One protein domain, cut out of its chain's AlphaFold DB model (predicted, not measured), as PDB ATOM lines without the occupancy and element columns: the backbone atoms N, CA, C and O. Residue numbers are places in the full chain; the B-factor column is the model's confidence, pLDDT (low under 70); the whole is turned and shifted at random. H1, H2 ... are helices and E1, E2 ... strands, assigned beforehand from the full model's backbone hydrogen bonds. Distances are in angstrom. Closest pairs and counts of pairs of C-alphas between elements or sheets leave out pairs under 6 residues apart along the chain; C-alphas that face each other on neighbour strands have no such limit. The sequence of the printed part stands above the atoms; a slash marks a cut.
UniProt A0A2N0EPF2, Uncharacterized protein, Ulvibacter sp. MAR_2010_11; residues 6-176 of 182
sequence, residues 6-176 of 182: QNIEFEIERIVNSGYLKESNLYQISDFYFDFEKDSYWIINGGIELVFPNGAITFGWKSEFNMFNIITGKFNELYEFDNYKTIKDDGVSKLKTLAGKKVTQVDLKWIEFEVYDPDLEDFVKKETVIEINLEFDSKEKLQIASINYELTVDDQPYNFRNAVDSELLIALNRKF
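What this domain is: This is residues 6 to 176 of the 182 residues of an uncharacterized protein of Ulvibacter sp. MAR_2010_11 (UniProt A0A2N0EPF2). One twisted antiparallel sheet of nine strands folds into a deep trough, with E1, E2, E3 and E4 in one wall, E5, E6 and E7 in the other, and E9 joining the walls between E2 and E7. H1 lies along the open mouth of the trough, between E3 and E5, while small H2 covers the outside of E3; the far parts of E5 and E6, the last residues of E5 up to 117 and the first of E6 from 122, reach out together beyond E4 as a long arm with the turn between the two strands at its tip, and the turn between E7 and E8 lies at the end of a second, shorter arm. The printed part has 171 residues with three named helices and nine named strands, in the order H1 E1 E2 E3 E4 H2 H3 E5 E6 E7 E8 E9, and its class is mostly strand. It is compact, with a radius of gyration of the C-alphas of 15.8 A and spans of 49 by 45 by 30 A.

How they stand to each other: The sheet is branched at E2, residues 41 to 52, and E7, residues 141 to 151. On one side of E2 lies E1, residues 23 to 36, with N 27 and O 47 within hydrogen-bond range at 2.8 A. On the other side of E2 lie E3, residues 55 to 62, and E9, residues 167 to 172; N 50 and O 57 are 2.8 A apart, and N 42 and O 170 are 2.8 A apart. E4, residues 67 to 71, is the antiparallel neighbour of E3, with N 62 and O 67 at 2.9 A. E1 E2 E3 E4 form a meander, each strand the antiparallel neighbour of the one before. E9 lies on one side of E7, with N 145 and O 169 at 2.9 A. On the other side of E7 are E6, residues 122 to 136, and E8, residues 157 to 162; N 132 and O 144 are 2.8 A apart, and N 148 and O 161 are 2.8 A apart. E5, residues 103 to 117, forms a hairpin with E6, with N 109 and O 131 at 2.8 A, and E5 E6 E7 E8 form a second meander. E5 and E3 are apart, but the closest C-alphas of E4 and E6, those of Ile 70 and Val 129, are 6.3 A apart. H1, residues 6 to 16, is on the sheet at a height of 7.7 A, over none of its strands, but only just: 2 of its C-alphas fall on E4. Its closest C-alphas to E3 are those of Ile 15 and Gly 55, 5.7 A, and to E5 those of Val 16 and Val 103, 6.3 A. H2, residues 75 to 78, is on the sheet at a height of 7.4 A, only just over E3, on which 3 of its C-alphas fall; Lys 62 and Leu 78 have the closest C-alphas, 5.5 A. H3, residues 93 to 96, only grazes the sheet with residues 94 to 96. Each O i to N i+4 pair of H1 is within hydrogen-bond range; H2 and H3 are too short for such a pair.

Where its parts are: H1 begins at C-alpha 6, (6.767, -10.324, -2.509), and is 15.3 A long. E1 measures 20.6 A and bends by 129 degrees at residue 31; E2 measures 21.9 A and bends by 115 degrees at residue 45. E3 is 18.7 A, E4 12.6 A, H2 5.2 A and H3 5.3 A long. E5, 36.7 A, ends at C-alpha 117, (8.238, -16.277, 18.348). E6 is 42.4 A, E7 25.4 A, E8 13.8 A and E9 16.7 A long, and E9 ends at C-alpha 172, (4.871, -34.032, -14.252).

The domain as a whole: The C-alphas of Glu 121 and Ser 138 are the two farthest apart, 49.8 A. The printed part has no cut. The link from H2 to H3 is long, and its residues 85 to 86 pair with residues 27 to 28 of E1. The mean pLDDT of the printed part is 92.0, and no printed residue is under 70.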
ATOM      1  N   GLN A   6       6.424 -11.084  -1.299       90.81
ATOM      2  CA  GLN A   6       6.767 -10.324  -2.509       90.81
ATOM      3  C   GLN A   6       8.221 -10.519  -2.963       90.81
ATOM      4  O   GLN A   6       8.488 -10.570  -4.161       90.81
ATOM      5  N   ASN A   7       9.162 -10.638  -2.024       92.38
ATOM      6  CA  ASN A   7      10.568 -10.873  -2.345       92.38
ATOM      7  C   ASN A   7      10.777 -12.294  -2.876       92.38
ATOM      8  O   ASN A   7      11.517 -12.469  -3.838       92.38
ATOM      9  N   ILE A   8      10.109 -13.294  -2.288       93.12
ATOM     10  CA  ILE A   8      10.185 -14.688  -2.754       93.12
ATOM     11  C   ILE A   8       9.625 -14.801  -4.173       93.12
ATOM     12  O   ILE A   8      10.279 -15.372  -5.044       93.12
ATOM     13  N   GLU A   9       8.448 -14.222  -4.423       95.69
ATOM     14  CA  GLU A   9       7.828 -14.200  -5.755       95.69
ATOM     15  C   GLU A   9       8.749 -13.518  -6.777       95.69
ATOM     16  O   GLU A   9       9.044 -14.096  -7.824       95.69
ATOM     17  N   PHE A  10       9.290 -12.344  -6.436       96.12
ATOM     18  CA  PHE A  10      10.222 -11.612  -7.292       96.12
ATOM     19  C   PHE A  10      11.497 -12.409  -7.606       96.12
ATOM     20  O   PHE A  10      11.921 -12.465  -8.762       96.12
ATOM     21  N   GLU A  11      12.124 -13.036  -6.610       97.00
ATOM     22  CA  GLU A  11      13.357 -13.799  -6.816       97.00
ATOM     23  C   GLU A  11      13.115 -15.070  -7.638       97.00
ATOM     24  O   GLU A  11      13.904 -15.377  -8.536       97.00
ATOM     25  N   ILE A  12      11.999 -15.770  -7.409       97.38
ATOM     26  CA  ILE A  12      11.583 -16.912  -8.233       97.38
ATOM     27  C   ILE A  12      11.390 -16.473  -9.685       97.38
ATOM     28  O   ILE A  12      11.962 -17.087 -10.591       97.38
ATOM     29  N   GLU A  13      10.647 -15.391  -9.924       97.19
ATOM     30  CA  GLU A  13      10.446 -14.848 -11.267       97.19
ATOM     31  C   GLU A  13      11.770 -14.440 -11.918       97.19
ATOM     32  O   GLU A  13      12.010 -14.751 -13.086       97.19
ATOM     33  N   ARG A  14      12.664 -13.776 -11.177       97.94
ATOM     34  CA  ARG A  14      13.990 -13.367 -11.662       97.94
ATOM     35  C   ARG A  14      14.833 -14.572 -12.080       97.94
ATOM     36  O   ARG A  14      15.501 -14.520 -13.117       97.94
ATOM     37  N   ILE A  15      14.825 -15.645 -11.289       98.38
ATOM     38  CA  ILE A  15      15.573 -16.878 -11.572       98.38
ATOM     39  C   ILE A  15      14.970 -17.604 -12.775       98.38
ATOM     40  O   ILE A  15      15.701 -17.915 -13.715       98.38
ATOM     41  N   VAL A  16      13.655 -17.804 -12.805       97.88
ATOM     42  CA  VAL A  16      12.950 -18.447 -13.926       97.88
ATOM     43  C   VAL A  16      13.165 -17.686 -15.237       97.88
ATOM     44  O   VAL A  16      13.487 -18.282 -16.266       97.88
ATOM     45  N   ASN A  17      13.069 -16.357 -15.213       97.88
ATOM     46  CA  ASN A  17      13.243 -15.527 -16.406       97.88
ATOM     47  C   ASN A  17      14.695 -15.449 -16.896       97.88
ATOM     48  O   ASN A  17      14.941 -14.940 -17.992       97.88
ATOM     49  N   SER A  18      15.659 -15.973 -16.134       98.06
ATOM     50  CA  SER A  18      17.071 -15.956 -16.524       98.06
ATOM     51  C   SER A  18      17.414 -16.884 -17.689       98.06
ATOM     52  O   SER A  18      18.460 -16.707 -18.315       98.06
ATOM     53  N   GLY A  19      16.545 -17.842 -18.024       97.75
ATOM     54  CA  GLY A  19      16.689 -18.658 -19.225       97.75
ATOM     55  C   GLY A  19      16.092 -20.051 -19.087       97.75
ATOM     56  O   GLY A  19      15.102 -20.261 -18.397       97.75
ATOM     57  N   TYR A  20      16.692 -21.002 -19.798       98.50
ATOM     58  CA  TYR A  20      16.265 -22.397 -19.800       98.50
ATOM     59  C   TYR A  20      16.643 -23.093 -18.492       98.50
ATOM     60  O   TYR A  20      17.726 -22.841 -17.950       98.50
ATOM     61  N   LEU A  21      15.784 -24.000 -18.025       98.56
ATOM     62  CA  LEU A  21      16.119 -24.912 -16.936       98.56
ATOM     63  C   LEU A  21      17.356 -25.718 -17.343       98.56
ATOM     64  O   LEU A  21      17.386 -26.322 -18.415       98.56
ATOM     65  N   LYS A  22      18.390 -25.712 -16.508       98.00
ATOM     66  CA  LYS A  22      19.619 -26.473 -16.741       98.00
ATOM     67  C   LYS A  22      19.487 -27.884 -16.199       98.00
ATOM     68  O   LYS A  22      19.797 -28.837 -16.902       98.00
ATOM     69  N   GLU A  23      19.026 -27.996 -14.958       96.25
ATOM     70  CA  GLU A  23      18.989 -29.254 -14.219       96.25
ATOM     71  C   GLU A  23      17.786 -29.286 -13.276       96.25
ATOM     72  O   GLU A  23      17.351 -28.254 -12.763       96.25
ATOM     73  N   SER A  24      17.269 -30.488 -13.042       95.94
ATOM     74  CA  SER A  24      16.282 -30.800 -12.011       95.94
ATOM     75  C   SER A  24      16.831 -31.939 -11.158       95.94
ATOM     76  O   SER A  24      17.158 -33.005 -11.681       95.94
ATOM     77  N   ASN A  25      16.979 -31.722  -9.856       95.19
ATOM     78  CA  ASN A  25      17.578 -32.687  -8.934       95.19
ATOM     79  C   ASN A  25      16.594 -33.000  -7.810       95.19
ATOM     80  O   ASN A  25      16.055 -32.081  -7.199       95.19
ATOM     81  N   LEU A  26      16.360 -34.289  -7.548       94.69
ATOM     82  CA  LEU A  26      15.602 -34.728  -6.377       94.69
ATOM     83  C   LEU A  26      16.561 -35.189  -5.290       94.69
ATOM     84  O   LEU A  26      17.507 -35.935  -5.554       94.69
ATOM     85  N   TYR A  27      16.276 -34.772  -4.068       94.06
ATOM     86  CA  TYR A  27      17.010 -35.129  -2.868       94.06
ATOM     87  C   TYR A  27      16.082 -35.860  -1.923       94.06
ATOM     88  O   TYR A  27      14.912 -35.512  -1.795       94.06
ATOM     89  N   GLN A  28      16.624 -36.852  -1.240       91.62
ATOM     90  CA  GLN A  28      15.911 -37.694  -0.302       91.62
ATOM     91  C   GLN A  28      16.682 -37.728   1.019       91.62
ATOM     92  O   GLN A  28      17.894 -37.938   1.028       91.62
ATOM     93  N   ILE A  29      15.976 -37.517   2.126       90.06
ATOM     94  CA  ILE A  29      16.531 -37.469   3.488       90.06
ATOM     95  C   ILE A  29      16.273 -38.782   4.243       90.06
ATOM     96  O   ILE A  29      17.090 -39.197   5.062       90.06
ATOM     97  N   SER A  30      15.147 -39.444   3.969       83.69
ATOM     98  CA  SER A  30      14.756 -40.715   4.598       83.69
ATOM     99  C   SER A  30      14.818 -41.857   3.593       83.69
ATOM    100  O   SER A  30      14.620 -41.607   2.418       83.69
ATOM    101  N   ASP A  31      15.005 -43.111   4.003       73.44
ATOM    102  CA  ASP A  31      15.022 -44.231   3.045       73.44
ATOM    103  C   ASP A  31      13.636 -44.551   2.431       73.44
ATOM    104  O   ASP A  31      13.555 -45.315   1.468       73.44
ATOM    105  N   PHE A  32      12.550 -43.943   2.928       70.38
ATOM    106  CA  PHE A  32      11.206 -44.087   2.365       70.38
ATOM    107  C   PHE A  32      10.966 -43.064   1.247       70.38
ATOM    108  O   PHE A  32      11.141 -41.858   1.436       70.38
ATOM    109  N   TYR A  33      10.574 -43.562   0.076       74.31
ATOM    110  CA  TYR A  33      10.000 -42.774  -1.011       74.31
ATOM    111  C   TYR A  33       9.063 -43.651  -1.832       74.31
ATOM    112  O   TYR A  33       9.270 -44.863  -1.939       74.31
ATOM    113  N   PHE A  34       8.052 -43.030  -2.429       77.31
ATOM    114  CA  PHE A  34       7.171 -43.702  -3.368       77.31
ATOM    115  C   PHE A  34       7.449 -43.200  -4.781       77.31
ATOM    116  O   PHE A  34       7.283 -42.016  -5.092       77.31
ATOM    117  N   ASP A  35       7.872 -44.127  -5.634       80.06
ATOM    118  CA  ASP A  35       8.118 -43.883  -7.046       80.06
ATOM    119  C   ASP A  35       6.957 -44.408  -7.887       80.06
ATOM    120  O   ASP A  35       6.730 -45.618  -7.989       80.06
ATOM    121  N   PHE A  36       6.237 -43.484  -8.516       82.75
ATOM    122  CA  PHE A  36       5.194 -43.792  -9.480       82.75
ATOM    123  C   PHE A  36       5.607 -43.293 -10.862       82.75
ATOM    124  O   PHE A  36       4.825 -42.649 -11.567       82.75
ATOM    125  N   GLU A  37       6.839 -43.601 -11.282       76.06
ATOM    126  CA  GLU A  37       7.412 -43.122 -12.542       76.06
ATOM    127  C   GLU A  37       6.479 -43.362 -13.733       76.06
ATOM    128  O   GLU A  37       6.327 -42.479 -14.578       76.06
ATOM    129  N   LYS A  38       5.787 -44.511 -13.803       79.56
ATOM    130  CA  LYS A  38       4.810 -44.807 -14.872       79.56
ATOM    131  C   LYS A  38       3.746 -43.718 -15.002       79.56
ATOM    132  O   LYS A  38       3.443 -43.305 -16.122       79.56
ATOM    133  N   ASP A  39       3.301 -43.195 -13.871       82.75
ATOM    134  CA  ASP A  39       2.279 -42.161 -13.744       82.75
ATOM    135  C   ASP A  39       2.858 -40.742 -13.634       82.75
ATOM    136  O   ASP A  39       2.105 -39.778 -13.475       82.75
ATOM    137  N   SER A  40       4.182 -40.609 -13.774       90.38
ATOM    138  CA  SER A  40       4.926 -39.347 -13.797       90.38
ATOM    139  C   SER A  40       4.790 -38.529 -12.508       90.38
ATOM    140  O   SER A  40       4.708 -37.302 -12.571       90.38
ATOM    141  N   TYR A  41       4.750 -39.188 -11.348       94.00
ATOM    142  CA  TYR A  41       4.807 -38.497 -10.063       94.00
ATOM    143  C   TYR A  41       5.637 -39.254  -9.024       94.00
ATOM    144  O   TYR A  41       5.826 -40.466  -9.111       94.00
ATOM    145  N   TRP A  42       6.121 -38.506  -8.040       93.38
ATOM    146  CA  TRP A  42       6.972 -38.970  -6.952       93.38
ATOM    147  C   TRP A  42       6.469 -38.374  -5.647       93.38
ATOM    148  O   TRP A  42       6.035 -37.219  -5.619       93.38
ATOM    149  N   ILE A  43       6.555 -39.156  -4.577       93.38
ATOM    150  CA  ILE A  43       6.346 -38.670  -3.217       93.38
ATOM    151  C   ILE A  43       7.626 -38.945  -2.439       93.38
ATOM    152  O   ILE A  43       8.059 -40.095  -2.333       93.38
ATOM    153  N   ILE A  44       8.259 -37.881  -1.953       92.25
ATOM    154  CA  ILE A  44       9.570 -37.959  -1.312       92.25
ATOM    155  C   ILE A  44       9.582 -37.214   0.020       92.25
ATOM    156  O   ILE A  44       8.975 -36.154   0.173       92.25
ATOM    157  N   ASN A  45      10.367 -37.727   0.960       90.06
ATOM    158  CA  ASN A  45      10.803 -36.972   2.126       90.06
ATOM    159  C   ASN A  45      12.196 -36.394   1.834       90.06
ATOM    160  O   ASN A  45      13.195 -37.124   1.849       90.06
ATOM    161  N   GLY A  46      12.254 -35.112   1.467       93.50
ATOM    162  CA  GLY A  46      13.461 -34.490   0.927       93.50
ATOM    163  C   GLY A  46      13.199 -33.159   0.232       93.50
ATOM    164  O   GLY A  46      12.690 -32.232   0.855       93.50
ATOM    165  N   GLY A  47      13.558 -33.039  -1.045       95.31
ATOM    166  CA  GLY A  47      13.292 -31.828  -1.821       95.31
ATOM    167  C   GLY A  47      13.614 -31.933  -3.303       95.31
ATOM    168  O   GLY A  47      14.220 -32.898  -3.763       95.31
ATOM    169  N   ILE A  48      13.220 -30.907  -4.047       97.00
ATOM    170  CA  ILE A  48      13.563 -30.697  -5.450       97.00
ATOM    171  C   ILE A  48      14.327 -29.385  -5.604       97.00
ATOM    172  O   ILE A  48      13.912 -28.355  -5.078       97.00
ATOM    173  N   GLU A  49      15.418 -29.425  -6.361       97.81
ATOM    174  CA  GLU A  49      16.174 -28.256  -6.809       97.81
ATOM    175  C   GLU A  49      16.025 -28.112  -8.324       97.81
ATOM    176  O   GLU A  49      16.266 -29.053  -9.087       97.81
ATOM    177  N   LEU A  50      15.636 -26.920  -8.762       98.31
ATOM    178  CA  LEU A  50      15.541 -26.527 -10.162       98.31
ATOM    179  C   LEU A  50      16.607 -25.471 -10.448       98.31
ATOM    180  O   LEU A  50      16.538 -24.355  -9.931       98.31
ATOM    181  N   VAL A  51      17.595 -25.813 -11.273       98.31
ATOM    182  CA  VAL A  51      18.760 -24.963 -11.546       98.31
ATOM    183  C   VAL A  51      18.562 -24.182 -12.840       98.31
ATOM    184  O   VAL A  51      18.357 -24.756 -13.908       98.31
ATOM    185  N   PHE A  52      18.708 -22.864 -12.768       98.50
ATOM    186  CA  PHE A  52      18.609 -21.918 -13.879       98.50
ATOM    187  C   PHE A  52      19.926 -21.133 -14.051       98.50
ATOM    188  O   PHE A  52      20.857 -21.273 -13.252       98.50
ATOM    189  N   PRO A  53      20.076 -20.303 -15.102       98.25
ATOM    190  CA  PRO A  53      21.273 -19.486 -15.293       98.25
ATOM    191  C   PRO A  53      21.659 -18.594 -14.110       98.25
ATOM    192  O   PRO A  53      22.844 -18.546 -13.784       98.25
ATOM    193  N   ASN A  54      20.688 -17.940 -13.466       96.94
ATOM    194  CA  ASN A  54      20.948 -16.955 -12.407       96.94
ATOM    195  C   ASN A  54      20.718 -17.466 -10.978       96.94
ATOM    196  O   ASN A  54      20.704 -16.656 -10.050       96.94
ATOM    197  N   GLY A  55      20.508 -18.768 -10.784       97.62
ATOM    198  CA  GLY A  55      20.280 -19.334  -9.457       97.62
ATOM    199  C   GLY A  55      19.528 -20.654  -9.492       97.62
ATOM    200  O   GLY A  55      19.280 -21.210 -10.562       97.62
ATOM    201  N   ALA A  56      19.164 -21.136  -8.311       98.12
ATOM    202  CA  ALA A  56      18.337 -22.316  -8.129       98.12
ATOM    203  C   ALA A  56      17.074 -21.959  -7.340       98.12
ATOM    204  O   ALA A  56      17.087 -21.046  -6.514       98.12
ATOM    205  N   ILE A  57      15.993 -22.678  -7.616       98.00
ATOM    206  CA  ILE A  57      14.783 -22.684  -6.796       98.00
ATOM    207  C   ILE A  57      14.728 -24.052  -6.141       98.00
ATOM    208  O   ILE A  57      14.696 -25.063  -6.844       98.00
ATOM    209  N   THR A  58      14.710 -24.076  -4.816       97.69
ATOM    210  CA  THR A  58      14.642 -25.315  -4.048       97.69
ATOM    211  C   THR A  58      13.373 -25.328  -3.222       97.69
ATOM    212  O   THR A  58      13.143 -24.404  -2.447       97.69
ATOM    213  N   PHE A  59      12.585 -26.392  -3.350       97.19
ATOM    214  CA  PHE A  59      11.474 -26.691  -2.450       97.19
ATOM    215  C   PHE A  59      11.773 -28.007  -1.737       97.19
ATOM    216  O   PHE A  59      11.907 -29.050  -2.375       97.19
ATOM    217  N   GLY A  60      11.921 -27.967  -0.418       95.25
ATOM    218  CA  GLY A  60      12.290 -29.142   0.362       95.25
ATOM    219  C   GLY A  60      12.126 -28.947   1.860       95.25
ATOM    220  O   GLY A  60      11.665 -27.904   2.321       95.25
ATOM    221  N   TRP A  61      12.486 -29.978   2.614       93.00
ATOM    222  CA  TRP A  61      12.414 -29.976   4.067       93.00
ATOM    223  C   TRP A  61      13.430 -29.008   4.677       93.00
ATOM    224  O   TRP A  61      14.637 -29.162   4.476       93.00
ATOM    225  N   LYS A  62      12.951 -28.043   5.466       88.69
ATOM    226  CA  LYS A  62      13.792 -27.123   6.232       88.69
ATOM    227  C   LYS A  62      13.880 -27.582   7.687       88.69
ATOM    228  O   LYS A  62      12.901 -27.523   8.431       88.69
ATOM    229  N   SER A  63      15.077 -27.997   8.101       80.88
ATOM    230  CA  SER A  63      15.346 -28.560   9.434       80.88
ATOM    231  C   SER A  63      15.033 -27.601  10.583       80.88
ATOM    232  O   SER A  63      14.488 -28.030  11.593       80.88
ATOM    233  N   GLU A  64      15.335 -26.311  10.423       79.75
ATOM    234  CA  GLU A  64      15.113 -25.273  11.445       79.75
ATOM    235  C   GLU A  64      13.644 -25.180  11.888       79.75
ATOM    236  O   GLU A  64      13.353 -24.948  13.060       79.75
ATOM    237  N   PHE A  65      12.711 -25.382  10.953       77.19
ATOM    238  CA  PHE A  65      11.280 -25.187  11.185       77.19
ATOM    239  C   PHE A  65      10.473 -26.490  11.195       77.19
ATOM    240  O   PHE A  65       9.277 -26.441  11.460       77.19
ATOM    241  N   ASN A  66      11.106 -27.637  10.915       83.94
ATOM    242  CA  ASN A  66      10.434 -28.928  10.726       83.94
ATOM    243  C   ASN A  66       9.238 -28.839   9.763       83.94
ATOM    244  O   ASN A  66       8.159 -29.358  10.038       83.94
ATOM    245  N   MET A  67       9.433 -28.134   8.650       88.88
ATOM    246  CA  MET A  67       8.424 -27.976   7.609       88.88
ATOM    247  C   MET A  67       9.086 -27.843   6.240       88.88
ATOM    248  O   MET A  67      10.244 -27.429   6.124       88.88
ATOM    249  N   PHE A  68       8.339 -28.150   5.190       91.25
ATOM    250  CA  PHE A  68       8.719 -27.839   3.826       91.25
ATOM    251  C   PHE A  68       8.693 -26.333   3.592       91.25
ATOM    252  O   PHE A  68       7.778 -25.631   4.015       91.25
ATOM    253  N   ASN A  69       9.713 -25.841   2.898       91.50
ATOM    254  CA  ASN A  69       9.839 -24.435   2.555       91.50
ATOM    255  C   ASN A  69      10.501 -24.271   1.185       91.50
ATOM    256  O   ASN A  69      11.234 -25.151   0.721       91.50
ATOM    257  N   ILE A  70      10.267 -23.121   0.559       94.06
ATOM    258  CA  ILE A  70      10.931 -22.721  -0.677       94.06
ATOM    259  C   ILE A  70      12.058 -21.733  -0.376       94.06
ATOM    260  O   ILE A  70      11.903 -20.833   0.449       94.06
ATOM    261  N   ILE A  71      13.187 -21.884  -1.062       94.31
ATOM    262  CA  ILE A  71      14.271 -20.899  -1.067       94.31
ATOM    263  C   ILE A  71      14.791 -20.672  -2.484       94.31
ATOM    264  O   ILE A  71      14.706 -21.540  -3.358       94.31
ATOM    265  N   THR A  72      15.396 -19.509  -2.693       95.81
ATOM    266  CA  THR A  72      16.195 -19.203  -3.881       95.81
ATOM    267  C   THR A  72      17.665 -19.484  -3.587       95.81
ATOM    268  O   THR A  72      18.432 -18.589  -3.241       95.81
ATOM    269  N   GLY A  73      18.034 -20.755  -3.665       95.56
ATOM    270  CA  GLY A  73      19.329 -21.270  -3.245       95.56
ATOM    271  C   GLY A  73      19.411 -22.765  -3.504       95.56
ATOM    272  O   GLY A  73      18.474 -23.359  -4.052       95.56
ATOM    273  N   LYS A  74      20.537 -23.371  -3.143       95.25
ATOM    274  CA  LYS A  74      20.748 -24.813  -3.307       95.25
ATOM    275  C   LYS A  74      20.111 -25.632  -2.189       95.25
ATOM    276  O   LYS A  74      19.892 -25.128  -1.090       95.25
ATOM    277  N   PHE A  75      19.895 -26.924  -2.422       94.62
ATOM    278  CA  PHE A  75      19.310 -27.818  -1.416       94.62
ATOM    279  C   PHE A  75      20.093 -27.863  -0.096       94.62
ATOM    280  O   PHE A  75      19.496 -27.865   0.976       94.62
ATOM    281  N   ASN A  76      21.423 -27.811  -0.150       92.81
ATOM    282  CA  ASN A  76      22.274 -27.792   1.044       92.81
ATOM    283  C   ASN A  76      22.237 -26.464   1.829       92.81
ATOM    284  O   ASN A  76      22.769 -26.399   2.931       92.81
ATOM    285  N   GLU A  77      21.641 -25.406   1.275       92.19
ATOM    286  CA  GLU A  77      21.342 -24.165   2.003       92.19
ATOM    287  C   GLU A  77      19.994 -24.261   2.739       92.19
ATOM    288  O   GLU A  77      19.758 -23.529   3.697       92.19
ATOM    289  N   LEU A  78      19.110 -25.166   2.298       91.19
ATOM    290  CA  LEU A  78      17.810 -25.438   2.915       91.19
ATOM    291  C   LEU A  78      17.899 -26.495   4.022       91.19
ATOM    292  O   LEU A  78      17.236 -26.376   5.054       91.19
ATOM    293  N   TYR A  79      18.693 -27.536   3.778       91.81
ATOM    294  CA  TYR A  79      18.853 -28.689   4.650       91.81
ATOM    295  C   TYR A  79      20.310 -28.803   5.105       91.81
ATOM    296  O   TYR A  79      21.196 -29.156   4.331       91.81
ATOM    297  N   GLU A  80      20.544 -28.486   6.377       88.19
ATOM    298  CA  GLU A  80      21.884 -28.282   6.949       88.19
ATOM    299  C   GLU A  80      22.669 -29.579   7.206       88.19
ATOM    300  O   GLU A  80      23.852 -29.532   7.543       88.19
ATOM    301  N   PHE A  81      22.023 -30.741   7.095       88.81
ATOM    302  CA  PHE A  81      22.645 -32.026   7.391       88.81
ATOM    303  C   PHE A  81      23.137 -32.721   6.117       88.81
ATOM    304  O   PHE A  81      22.429 -32.789   5.119       88.81
ATOM    305  N   ASP A  82      24.313 -33.344   6.175       87.50
ATOM    306  CA  ASP A  82      24.940 -34.022   5.026       87.50
ATOM    307  C   ASP A  82      24.456 -35.475   4.803       87.50
ATOM    308  O   ASP A  82      25.134 -36.281   4.166       87.50
ATOM    309  N   ASN A  83      23.299 -35.863   5.350       90.62
ATOM    310  CA  ASN A  83      22.755 -37.227   5.247       90.62
ATOM    311  C   ASN A  83      21.746 -37.418   4.102       90.62
ATOM    312  O   ASN A  83      21.177 -38.504   3.977       90.62
ATOM    313  N   TYR A  84      21.510 -36.400   3.274       92.25
ATOM    314  CA  TYR A  84      20.650 -36.542   2.104       92.25
ATOM    315  C   TYR A  84      21.359 -37.277   0.960       92.25
ATOM    316  O   TYR A  84      22.583 -37.265   0.820       92.25
ATOM    317  N   LYS A  85      20.567 -37.906   0.094       91.94
ATOM    318  CA  LYS A  85      21.021 -38.567  -1.132       91.94
ATOM    319  C   LYS A  85      20.329 -37.926  -2.326       91.94
ATOM    320  O   LYS A  85      19.135 -37.650  -2.272       91.94
ATOM    321  N   THR A  86      21.054 -37.725  -3.419       92.44
ATOM    322  CA  THR A  86      20.438 -37.374  -4.703       92.44
ATOM    323  C   THR A  86      19.869 -38.637  -5.343       92.44
ATOM    324  O   THR A  86      20.579 -39.638  -5.475       92.44
ATOM    325  N   ILE A  87      18.596 -38.599  -5.738       89.19
ATOM    326  CA  ILE A  87      17.954 -39.707  -6.452       89.19
ATOM    327  C   ILE A  87      18.594 -39.812  -7.839       89.19
ATOM    328  O   ILE A  87      18.742 -38.815  -8.547       89.19
ATOM    329  N   LYS A  88      19.023 -41.024  -8.200       82.81
ATOM    330  CA  LYS A  88      19.707 -41.300  -9.469       82.81
ATOM    331  C   LYS A  88      18.770 -41.117 -10.663       82.81
ATOM    332  O   LYS A  88      17.555 -41.236 -10.543       82.81
ATOM    333  N   ASP A  89      19.369 -40.855 -11.823       75.00
ATOM    334  CA  ASP A  89      18.665 -40.493 -13.058       75.00
ATOM    335  C   ASP A  89      17.648 -41.537 -13.540       75.00
ATOM    336  O   ASP A  89      16.682 -41.174 -14.207       75.00
ATOM    337  N   ASP A  90      17.845 -42.814 -13.216       74.19
ATOM    338  CA  ASP A  90      16.924 -43.892 -13.575       74.19
ATOM    339  C   ASP A  90      15.565 -43.765 -12.877       74.19
ATOM    340  O   ASP A  90      14.554 -44.026 -13.516       74.19
ATOM    341  N   GLY A  91      15.520 -43.293 -11.628       72.00
ATOM    342  CA  GLY A  91      14.263 -43.091 -10.890       72.00
ATOM    343  C   GLY A  91      13.518 -41.795 -11.229       72.00
ATOM    344  O   GLY A  91      12.369 -41.617 -10.838       72.00
ATOM    345  N   VAL A  92      14.154 -40.852 -11.935       84.00
ATOM    346  CA  VAL A  92      13.587 -39.514 -12.222       84.00
ATOM    347  C   VAL A  92      13.755 -39.103 -13.683       84.00
ATOM    348  O   VAL A  92      13.740 -37.915 -14.022       84.00
ATOM    349  N   SER A  93      13.902 -40.085 -14.572       86.50
ATOM    350  CA  SER A  93      14.274 -39.881 -15.975       86.50
ATOM    351  C   SER A  93      13.344 -38.893 -16.692       86.50
ATOM    352  O   SER A  93      13.788 -38.000 -17.419       86.50
ATOM    353  N   LYS A  94      12.041 -38.975 -16.400       90.06
ATOM    354  CA  LYS A  94      11.009 -38.076 -16.925       90.06
ATOM    355  C   LYS A  94      11.213 -36.615 -16.507       90.06
ATOM    356  O   LYS A  94      11.062 -35.733 -17.350       90.06
ATOM    357  N   LEU A  95      11.607 -36.338 -15.261       91.06
ATOM    358  CA  LEU A  95      11.888 -34.970 -14.794       91.06
ATOM    359  C   LEU A  95      13.118 -34.372 -15.473       91.06
ATOM    360  O   LEU A  95      13.145 -33.170 -15.745       91.06
ATOM    361  N   LYS A  96      14.123 -35.197 -15.784       91.69
ATOM    362  CA  LYS A  96      15.342 -34.747 -16.472       91.69
ATOM    363  C   LYS A  96      15.062 -34.254 -17.889       91.69
ATOM    364  O   LYS A  96      15.791 -33.404 -18.392       91.69
ATOM    365  N   THR A  97      13.965 -34.695 -18.510       93.94
ATOM    366  CA  THR A  97      13.546 -34.185 -19.825       93.94
ATOM    367  C   THR A  97      13.188 -32.697 -19.809       93.94
ATOM    368  O   THR A  97      13.104 -32.095 -20.877       93.94
ATOM    369  N   LEU A  98      12.962 -32.087 -18.639       96.75
ATOM    370  CA  LEU A  98      12.685 -30.654 -18.517       96.75
ATOM    371  C   LEU A  98      13.918 -29.776 -18.780       96.75
ATOM    372  O   LEU A  98      13.774 -28.586 -19.062       96.75
ATOM    373  N   ALA A  99      15.125 -30.344 -18.704       96.94
ATOM    374  CA  ALA A  99      16.350 -29.624 -19.020       96.94
ATOM    375  C   ALA A  99      16.322 -29.095 -20.466       96.94
ATOM    376  O   ALA A  99      15.912 -29.783 -21.402       96.94
ATOM    377  N   GLY A 100      16.756 -27.850 -20.647       98.12
ATOM    378  CA  GLY A 100      16.720 -27.142 -21.926       98.12
ATOM    379  C   GLY A 100      15.372 -26.505 -22.272       98.12
ATOM    380  O   GLY A 100      15.272 -25.898 -23.335       98.12
ATOM    381  N   LYS A 101      14.355 -26.592 -21.403       98.38
ATOM    382  CA  LYS A 101      13.036 -25.965 -21.605       98.38
ATOM    383  C   LYS A 101      12.908 -24.676 -20.809       98.38
ATOM    384  O   LYS A 101      13.544 -24.509 -19.763       98.38
ATOM    385  N   LYS A 102      12.103 -23.737 -21.307       98.38
ATOM    386  CA  LYS A 102      11.880 -22.449 -20.641       98.38
ATOM    387  C   LYS A 102      10.567 -22.486 -19.875       98.38
ATOM    388  O   LYS A 102       9.547 -22.871 -20.432       98.38
ATOM    389  N   VAL A 103      10.569 -22.037 -18.625       98.62
ATOM    390  CA  VAL A 103       9.320 -21.824 -17.884       98.62
ATOM    391  C   VAL A 103       8.638 -20.559 -18.419       98.62
ATOM    392  O   VAL A 103       9.259 -19.505 -18.549       98.62
ATOM    393  N   THR A 104       7.361 -20.682 -18.765       98.31
ATOM    394  CA  THR A 104       6.516 -19.600 -19.294       98.31
ATOM    395  C   THR A 104       5.495 -19.085 -18.289       98.31
ATOM    396  O   THR A 104       5.009 -17.970 -18.451       98.31
ATOM    397  N   GLN A 105       5.167 -19.878 -17.268       98.25
ATOM    398  CA  GLN A 105       4.247 -19.487 -16.205       98.25
ATOM    399  C   GLN A 105       4.696 -20.096 -14.879       98.25
ATOM    400  O   GLN A 105       5.098 -21.259 -14.837       98.25
ATOM    401  N   VAL A 106       4.585 -19.300 -13.819       98.19
ATOM    402  CA  VAL A 106       4.783 -19.700 -12.427       98.19
ATOM    403  C   VAL A 106       3.503 -19.357 -11.676       98.19
ATOM    404  O   VAL A 106       2.975 -18.258 -11.832       98.19
ATOM    405  N   ASP A 107       2.993 -20.294 -10.891       97.75
ATOM    406  CA  ASP A 107       1.862 -20.095  -9.989       97.75
ATOM    407  C   ASP A 107       2.238 -20.643  -8.610       97.75
ATOM    408  O   ASP A 107       2.725 -21.768  -8.491       97.75
ATOM    409  N   LEU A 108       2.081 -19.810  -7.581       96.62
ATOM    410  CA  LEU A 108       2.490 -20.101  -6.210       96.62
ATOM    411  C   LEU A 108       1.261 -20.097  -5.309       96.62
ATOM    412  O   LEU A 108       0.541 -19.100  -5.213       96.62
ATOM    413  N   LYS A 109       1.052 -21.201  -4.598       95.56
ATOM    414  CA  LYS A 109       0.044 -21.301  -3.548       95.56
ATOM    415  C   LYS A 109       0.713 -21.081  -2.200       95.56
ATOM    416  O   LYS A 109       1.650 -21.788  -1.830       95.56
ATOM    417  N   TRP A 110       0.183 -20.119  -1.459       93.94
ATOM    418  CA  TRP A 110       0.649 -19.754  -0.128       93.94
ATOM    419  C   TRP A 110      -0.306 -20.268   0.945       93.94
ATOM    420  O   TRP A 110      -1.517 -20.347   0.719       93.94
ATOM    421  N   ILE A 111       0.238 -20.569   2.117       91.31
ATOM    422  CA  ILE A 111      -0.525 -20.809   3.341       91.31
ATOM    423  C   ILE A 111      -0.033 -19.869   4.440       91.31
ATOM    424  O   ILE A 111       1.153 -19.546   4.496       91.31
ATOM    425  N   GLU A 112      -0.948 -19.450   5.310       89.56
ATOM    426  CA  GLU A 112      -0.630 -18.762   6.558       89.56
ATOM    427  C   GLU A 112      -0.655 -19.779   7.704       89.56
ATOM    428  O   GLU A 112      -1.563 -20.608   7.780       89.56
ATOM    429  N   PHE A 113       0.329 -19.709   8.592       84.38
ATOM    430  CA  PHE A 113       0.406 -20.531   9.794       84.38
ATOM    431  C   PHE A 113       0.919 -19.703  10.973       84.38
ATOM    432  O   PHE A 113       1.560 -18.666  10.795       84.38
ATOM    433  N   GLU A 114       0.636 -20.165  12.185       86.56
ATOM    434  CA  GLU A 114       1.129 -19.542  13.410       86.56
ATOM    435  C   GLU A 114       2.384 -20.267  13.892       86.56
ATOM    436  O   GLU A 114       2.423 -21.496  13.972       86.56
ATOM    437  N   VAL A 115       3.420 -19.503  14.225       84.50
ATOM    438  CA  VAL A 115       4.634 -20.018  14.860       84.50
ATOM    439  C   VAL A 115       4.918 -19.214  16.114       84.50
ATOM    440  O   VAL A 115       4.726 -18.000  16.138       84.50
ATOM    441  N   TYR A 116       5.379 -19.896  17.155       85.19
ATOM    442  CA  TYR A 116       5.805 -19.232  18.375       85.19
ATOM    443  C   TYR A 116       7.102 -18.455  18.124       85.19
ATOM    444  O   TYR A 116       8.099 -19.032  17.677       85.19
ATOM    445  N   ASP A 117       7.080 -17.157  18.404       85.62
ATOM    446  CA  ASP A 117       8.238 -16.277  18.348       85.62
ATOM    447  C   ASP A 117       8.780 -16.066  19.774       85.62
ATOM    448  O   ASP A 117       8.110 -15.441  20.601       85.62
ATOM    449  N   PRO A 118       9.975 -16.595  20.100       85.31
ATOM    450  CA  PRO A 118      10.526 -16.491  21.443       85.31
ATOM    451  C   PRO A 118      10.936 -15.064  21.821       85.31
ATOM    452  O   PRO A 118      10.990 -14.773  23.013       85.31
ATOM    453  N   ASP A 119      11.209 -14.182  20.853       89.75
ATOM    454  CA  ASP A 119      11.606 -12.795  21.126       89.75
ATOM    455  C   ASP A 119      10.396 -11.930  21.502       89.75
ATOM    456  O   ASP A 119      10.518 -10.969  22.264       89.75
ATOM    457  N   LEU A 120       9.223 -12.271  20.964       91.38
ATOM    458  CA  LEU A 120       7.956 -11.594  21.251       91.38
ATOM    459  C   LEU A 120       7.140 -12.285  22.351       91.38
ATOM    460  O   LEU A 120       6.156 -11.709  22.812       91.38
ATOM    461  N   GLU A 121       7.544 -13.492  22.759       92.81
ATOM    462  CA  GLU A 121       6.794 -14.381  23.655       92.81
ATOM    463  C   GLU A 121       5.335 -14.602  23.197       92.81
ATOM    464  O   GLU A 121       4.425 -14.749  24.015       92.81
ATOM    465  N   ASP A 122       5.098 -14.623  21.880       93.88
ATOM    466  CA  ASP A 122       3.759 -14.699  21.282       93.88
ATOM    467  C   ASP A 122       3.759 -15.517  19.980       93.88
ATOM    468  O   ASP A 122       4.803 -15.769  19.372       93.88
ATOM    469  N   PHE A 123       2.577 -15.939  19.534       90.12
ATOM    470  CA  PHE A 123       2.397 -16.547  18.221       90.12
ATOM    471  C   PHE A 123       2.302 -15.470  17.145       90.12
ATOM    472  O   PHE A 123       1.465 -14.570  17.196       90.12
ATOM    473  N   VAL A 124       3.138 -15.600  16.120       89.38
ATOM    474  CA  VAL A 124       3.111 -14.728  14.948       89.38
ATOM    475  C   VAL A 124       2.665 -15.498  13.720       89.38
ATOM    476  O   VAL A 124       3.041 -16.652  13.501       89.38
ATOM    477  N   LYS A 125       1.879 -14.824  12.883       89.38
ATOM    478  CA  LYS A 125       1.494 -15.330  11.570       89.38
ATOM    479  C   LYS A 125       2.683 -15.254  10.624       89.38
ATOM    480  O   LYS A 125       3.299 -14.197  10.473       89.38
ATOM    481  N   LYS A 126       2.987 -16.370   9.973       86.56
ATOM    482  CA  LYS A 126       3.949 -16.461   8.877       86.56
ATOM    483  C   LYS A 126       3.271 -17.052   7.656       86.56
ATOM    484  O   LYS A 126       2.334 -17.834   7.764       86.56
ATOM    485  N   GLU A 127       3.773 -16.673   6.492       89.50
ATOM    486  CA  GLU A 127       3.364 -17.254   5.222       89.50
ATOM    487  C   GLU A 127       4.481 -18.154   4.689       89.50
ATOM    488  O   GLU A 127       5.665 -17.846   4.835       89.50
ATOM    489  N   THR A 128       4.111 -19.259   4.049       90.50
ATOM    490  CA  THR A 128       5.044 -20.087   3.276       90.50
ATOM    491  C   THR A 128       4.382 -20.613   2.006       90.50
ATOM    492  O   THR A 128       3.152 -20.686   1.910       90.50
ATOM    493  N   VAL A 129       5.200 -20.957   1.012       93.81
ATOM    494  CA  VAL A 129       4.741 -21.610  -0.215       93.81
ATOM    495  C   VAL A 129       4.466 -23.073   0.096       93.81
ATOM    496  O   VAL A 129       5.348 -23.799   0.543       93.81
ATOM    497  N   ILE A 130       3.241 -23.511  -0.177       95.06
ATOM    498  CA  ILE A 130       2.822 -24.903   0.012       95.06
ATOM    499  C   ILE A 130       2.740 -25.672  -1.307       95.06
ATOM    500  O   ILE A 130       2.743 -26.902  -1.309       95.06
ATOM    501  N   GLU A 131       2.684 -24.959  -2.432       97.31
ATOM    502  CA  GLU A 131       2.664 -25.539  -3.770       97.31
ATOM    503  C   GLU A 131       3.191 -24.538  -4.809       97.31
ATOM    504  O   GLU A 131       2.893 -23.345  -4.754       97.31
ATOM    505  N   ILE A 132       3.962 -25.043  -5.770       97.81
ATOM    506  CA  ILE A 132       4.415 -24.328  -6.963       97.81
ATOM    507  C   ILE A 132       4.005 -25.118  -8.205       97.81
ATOM    508  O   ILE A 132       4.243 -26.322  -8.318       97.81
ATOM    509  N   ASN A 133       3.392 -24.419  -9.153       98.31
ATOM    510  CA  ASN A 133       3.011 -24.931 -10.458       98.31
ATOM    511  C   ASN A 133       3.802 -24.188 -11.538       98.31
ATOM    512  O   ASN A 133       3.752 -22.962 -11.628       98.31
ATOM    513  N   LEU A 134       4.513 -24.932 -12.381       98.56
ATOM    514  CA  LEU A 134       5.290 -24.403 -13.501       98.56
ATOM    515  C   LEU A 134       4.709 -24.911 -14.822       98.56
ATOM    516  O   LEU A 134       4.506 -26.115 -14.975       98.56
ATOM    517  N   GLU A 135       4.489 -24.024 -15.793       98.62
ATOM    518  CA  GLU A 135       4.236 -24.404 -17.194       98.62
ATOM    519  C   GLU A 135       5.456 -24.046 -18.041       98.62
ATOM    520  O   GLU A 135       5.947 -22.915 -17.985       98.62
ATOM    521  N   PHE A 136       5.923 -25.001 -18.840       98.56
ATOM    522  CA  PHE A 136       7.038 -24.837 -19.766       98.56
ATOM    523  C   PHE A 136       6.554 -24.452 -21.171       98.56
ATOM    524  O   PHE A 136       5.410 -24.702 -21.555       98.56
ATOM    525  N   ASP A 137       7.446 -23.886 -21.980       98.06
ATOM    526  CA  ASP A 137       7.213 -23.547 -23.390       98.06
ATOM    527  C   ASP A 137       6.793 -24.752 -24.247       98.06
ATOM    528  O   ASP A 137       6.007 -24.608 -25.186       98.06
ATOM    529  N   SER A 138       7.232 -25.949 -23.864       97.50
ATOM    530  CA  SER A 138       6.806 -27.239 -24.411       97.50
ATOM    531  C   SER A 138       5.378 -27.665 -24.047       97.50
ATOM    532  O   SER A 138       4.922 -28.703 -24.527       97.50
ATOM    533  N   LYS A 139       4.673 -26.894 -23.209       97.88
ATOM    534  CA  LYS A 139       3.364 -27.207 -22.599       97.88
ATOM    535  C   LYS A 139       3.375 -28.265 -21.506       97.88
ATOM    536  O   LYS A 139       2.311 -28.596 -20.980       97.88
ATOM    537  N   GLU A 140       4.549 -28.744 -21.117       98.06
ATOM    538  CA  GLU A 140       4.667 -29.590 -19.936       98.06
ATOM    539  C   GLU A 140       4.398 -28.800 -18.658       98.06
ATOM    540  O   GLU A 140       4.663 -27.597 -18.584       98.06
ATOM    541  N   LYS A 141       3.856 -29.486 -17.651       98.31
ATOM    542  CA  LYS A 141       3.467 -28.890 -16.370       98.31
ATOM    543  C   LYS A 141       4.114 -29.630 -15.219       98.31
ATOM    544  O   LYS A 141       3.992 -30.848 -15.151       98.31
ATOM    545  N   LEU A 142       4.761 -28.904 -14.318       98.50
ATOM    546  CA  LEU A 142       5.350 -29.453 -13.102       98.50
ATOM    547  C   LEU A 142       4.608 -28.886 -11.893       98.50
ATOM    548  O   LEU A 142       4.620 -27.676 -11.686       98.50
ATOM    549  N   GLN A 143       3.980 -29.759 -11.113       98.25
ATOM    550  CA  GLN A 143       3.421 -29.437  -9.804       98.25
ATOM    551  C   GLN A 143       4.384 -29.952  -8.736       98.25
ATOM    552  O   GLN A 143       4.787 -31.114  -8.777       98.25
ATOM    553  N   ILE A 144       4.746 -29.101  -7.783       98.06
ATOM    554  CA  ILE A 144       5.508 -29.482  -6.593       98.06
ATOM    555  C   ILE A 144       4.724 -28.974  -5.391       98.06
ATOM    556  O   ILE A 144       4.436 -27.782  -5.319       98.06
ATOM    557  N   ALA A 145       4.364 -29.850  -4.462       97.25
ATOM    558  CA  ALA A 145       3.530 -29.479  -3.329       97.25
ATOM    559  C   ALA A 145       3.905 -30.243  -2.069       97.25
ATOM    560  O   ALA A 145       4.145 -31.447  -2.117       97.25
ATOM    561  N   SER A 146       3.882 -29.554  -0.934       95.44
ATOM    562  CA  SER A 146       3.944 -30.206   0.368       95.44
ATOM    563  C   SER A 146       2.568 -30.780   0.699       95.44
ATOM    564  O   SER A 146       1.558 -30.064   0.660       95.44
ATOM    565  N   ILE A 147       2.515 -32.083   0.966       95.00
ATOM    566  CA  ILE A 147       1.286 -32.862   1.062       95.00
ATOM    567  C   ILE A 147       1.259 -33.814   2.256       95.00
ATOM    568  O   ILE A 147       2.286 -34.279   2.738       95.00
ATOM    569  N   ASN A 148       0.041 -34.169   2.648       93.31
ATOM    570  CA  ASN A 148      -0.307 -35.366   3.400       93.31
ATOM    571  C   ASN A 148      -1.311 -36.192   2.569       93.31
ATOM    572  O   ASN A 148      -1.975 -35.658   1.673       93.31
ATOM    573  N   TYR A 149      -1.413 -37.490   2.827       92.69
ATOM    574  CA  TYR A 149      -2.269 -38.424   2.097       92.69
ATOM    575  C   TYR A 149      -2.602 -39.641   2.961       92.69
ATOM    576  O   TYR A 149      -2.019 -39.880   4.015       92.69
ATOM    577  N   GLU A 150      -3.569 -40.422   2.503       91.38
ATOM    578  CA  GLU A 150      -3.934 -41.699   3.102       91.38
ATOM    579  C   GLU A 150      -3.380 -42.841   2.243       91.38
ATOM    580  O   GLU A 150      -3.251 -42.709   1.025       91.38
ATOM    581  N   LEU A 151      -3.061 -43.974   2.868       90.12
ATOM    582  CA  LEU A 151      -2.618 -45.185   2.180       90.12
ATOM    583  C   LEU A 151      -3.752 -46.200   2.124       90.12
ATOM    584  O   LEU A 151      -4.432 -46.459   3.118       90.12
ATOM    585  N   THR A 152      -3.981 -46.764   0.941       89.12
ATOM    586  CA  THR A 152      -4.871 -47.921   0.788       89.12
ATOM    587  C   THR A 152      -4.243 -49.168   1.421       89.12
ATOM    588  O   THR A 152      -3.083 -49.164   1.819       89.12
ATOM    589  N   VAL A 153      -4.997 -50.271   1.467       87.06
ATOM    590  CA  VAL A 153      -4.495 -51.573   1.949       87.06
ATOM    591  C   VAL A 153      -3.315 -52.096   1.111       87.06
ATOM    592  O   VAL A 153      -2.507 -52.861   1.626       87.06
ATOM    593  N   ASP A 154      -3.198 -51.657  -0.147       86.69
ATOM    594  CA  ASP A 154      -2.117 -52.023  -1.073       86.69
ATOM    595  C   ASP A 154      -1.017 -50.936  -1.155       86.69
ATOM    596  O   ASP A 154      -0.352 -50.787  -2.184       86.69
ATOM    597  N   ASP A 155      -0.882 -50.116  -0.106       83.81
ATOM    598  CA  ASP A 155       0.098 -49.024   0.020       83.81
ATOM    599  C   ASP A 155       0.055 -47.992  -1.125       83.81
ATOM    600  O   ASP A 155       1.036 -47.311  -1.424       83.81
ATOM    601  N   GLN A 156      -1.102 -47.843  -1.780       86.94
ATOM    602  CA  GLN A 156      -1.311 -46.786  -2.774       86.94
ATOM    603  C   GLN A 156      -1.777 -45.487  -2.104       86.94
ATOM    604  O   GLN A 156      -2.753 -45.538  -1.348       86.94
ATOM    605  N   PRO A 157      -1.153 -44.333  -2.401       90.00
ATOM    606  CA  PRO A 157      -1.537 -43.046  -1.842       90.00
ATOM    607  C   PRO A 157      -2.824 -42.514  -2.484       90.00
ATOM    608  O   PRO A 157      -3.011 -42.561  -3.703       90.00
ATOM    609  N   TYR A 158      -3.717 -41.972  -1.661       90.25
ATOM    610  CA  TYR A 158      -4.964 -41.329  -2.071       90.25
ATOM    611  C   TYR A 158      -5.335 -40.193  -1.102       90.25
ATOM    612  O   TYR A 158      -4.664 -39.980  -0.099       90.25
ATOM    613  N   ASN A 159      -6.399 -39.433  -1.394       90.31
ATOM    614  CA  ASN A 159      -6.851 -38.315  -0.547       90.31
ATOM    615  C   ASN A 159      -5.746 -37.286  -0.229       90.31
ATOM    616  O   ASN A 159      -5.571 -36.888   0.921       90.31
ATOM    617  N   PHE A 160      -5.022 -36.842  -1.257       93.56
ATOM    618  CA  PHE A 160      -3.969 -35.834  -1.143       93.56
ATOM    619  C   PHE A 160      -4.491 -34.487  -0.623       93.56
ATOM    620  O   PHE A 160      -5.519 -33.978  -1.081       93.56
ATOM    621  N   ARG A 161      -3.763 -33.892   0.322       93.88
ATOM    622  CA  ARG A 161      -4.079 -32.601   0.952       93.88
ATOM    623  C   ARG A 161      -2.798 -31.815   1.146       93.88
ATOM    624  O   ARG A 161      -1.770 -32.416   1.420       93.88
ATOM    625  N   ASN A 162      -2.850 -30.494   1.049       92.44
ATOM    626  CA  ASN A 162      -1.708 -29.661   1.398       92.44
ATOM    627  C   ASN A 162      -1.424 -29.759   2.904       92.44
ATOM    628  O   ASN A 162      -2.330 -29.540   3.707       92.44
ATOM    629  N   ALA A 163      -0.176 -30.043   3.266       91.69
ATOM    630  CA  ALA A 163       0.314 -30.057   4.644       91.69
ATOM    631  C   ALA A 163       1.789 -29.668   4.635       91.69
ATOM    632  O   ALA A 163       2.511 -30.120   3.754       91.69
ATOM    633  N   VAL A 164       2.243 -28.832   5.568       89.69
ATOM    634  CA  VAL A 164       3.615 -28.289   5.556       89.69
ATOM    635  C   VAL A 164       4.657 -29.234   6.163       89.69
ATOM    636  O   VAL A 164       5.844 -28.996   6.008       89.69
ATOM    637  N   ASP A 165       4.248 -30.300   6.843       87.94
ATOM    638  CA  ASP A 165       5.069 -31.065   7.792       87.94
ATOM    639  C   ASP A 165       5.161 -32.570   7.476       87.94
ATOM    640  O   ASP A 165       5.628 -33.347   8.306       87.94
ATOM    641  N   SER A 166       4.729 -32.993   6.284       88.62
ATOM    642  CA  SER A 166       4.606 -34.414   5.932       88.62
ATOM    643  C   SER A 166       5.557 -34.831   4.806       88.62
ATOM    644  O   SER A 166       6.688 -35.226   5.085       88.62
ATOM    645  N   GLU A 167       5.150 -34.748   3.535       92.69
ATOM    646  CA  GLU A 167       5.970 -35.194   2.396       92.69
ATOM    647  C   GLU A 167       5.840 -34.256   1.189       92.69
ATOM    648  O   GLU A 167       4.954 -33.406   1.142       92.69
ATOM    649  N   LEU A 168       6.715 -34.408   0.191       95.19
ATOM    650  CA  LEU A 168       6.700 -33.605  -1.030       95.19
ATOM    651  C   LEU A 168       6.190 -34.419  -2.220       95.19
ATOM    652  O   LEU A 168       6.812 -35.402  -2.625       95.19
ATOM    653  N   LEU A 169       5.093 -33.964  -2.818       96.06
ATOM    654  CA  LEU A 169       4.604 -34.407  -4.116       96.06
ATOM    655  C   LEU A 169       5.341 -33.668  -5.223       96.06
ATOM    656  O   LEU A 169       5.391 -32.439  -5.221       96.06
ATOM    657  N   ILE A 170       5.817 -34.407  -6.214       96.56
ATOM    658  CA  ILE A 170       6.336 -33.862  -7.467       96.56
ATOM    659  C   ILE A 170       5.606 -34.578  -8.596       96.56
ATOM    660  O   ILE A 170       5.678 -35.798  -8.690       96.56
ATOM    661  N   ALA A 171       4.897 -33.851  -9.453       96.69
ATOM    662  CA  ALA A 171       4.090 -34.432 -10.521       96.69
ATOM    663  C   ALA A 171       4.330 -33.721 -11.856       96.69
ATOM    664  O   ALA A 171       4.229 -32.499 -11.961       96.69
ATOM    665  N   LEU A 172       4.630 -34.502 -12.893       97.06
ATOM    666  CA  LEU A 172       4.871 -34.032 -14.252       97.06
ATOM    667  C   LEU A 172       3.686 -34.392 -15.155       97.06
ATOM    668  O   LEU A 172       3.322 -35.556 -15.299       97.06
ATOM    669  N   ASN A 173       3.103 -33.384 -15.805       96.31
ATOM    670  CA  ASN A 173       1.938 -33.474 -16.698       96.31
ATOM    671  C   ASN A 173       0.685 -34.079 -16.058       96.31
ATOM    672  O   ASN A 173      -0.255 -34.466 -16.753       96.31
ATOM    673  N   ARG A 174       0.654 -34.120 -14.728       93.19
ATOM    674  CA  ARG A 174      -0.468 -34.571 -13.921       93.19
ATOM    675  C   ARG A 174      -0.688 -33.546 -12.821       93.19
ATOM    676  O   ARG A 174       0.249 -33.208 -12.110       93.19
ATOM    677  N   LYS A 175      -1.922 -33.061 -12.707       92.94
ATOM    678  CA  LYS A 175      -2.331 -32.162 -11.630       92.94
ATOM    679  C   LYS A 175      -3.112 -32.951 -10.592       92.94
ATOM    680  O   LYS A 175      -4.054 -33.663 -10.942       92.94
ATOM    681  N   PHE A 176      -2.714 -32.813  -9.339       94.12
ATOM    682  CA  PHE A 176      -3.456 -33.280  -8.184       94.12
ATOM    683  C   PHE A 176      -4.221 -32.098  -7.595       94.12
ATOM    684  O   PHE A 176      -3.652 -31.027  -7.382       94.12
TER     685      PHE A 176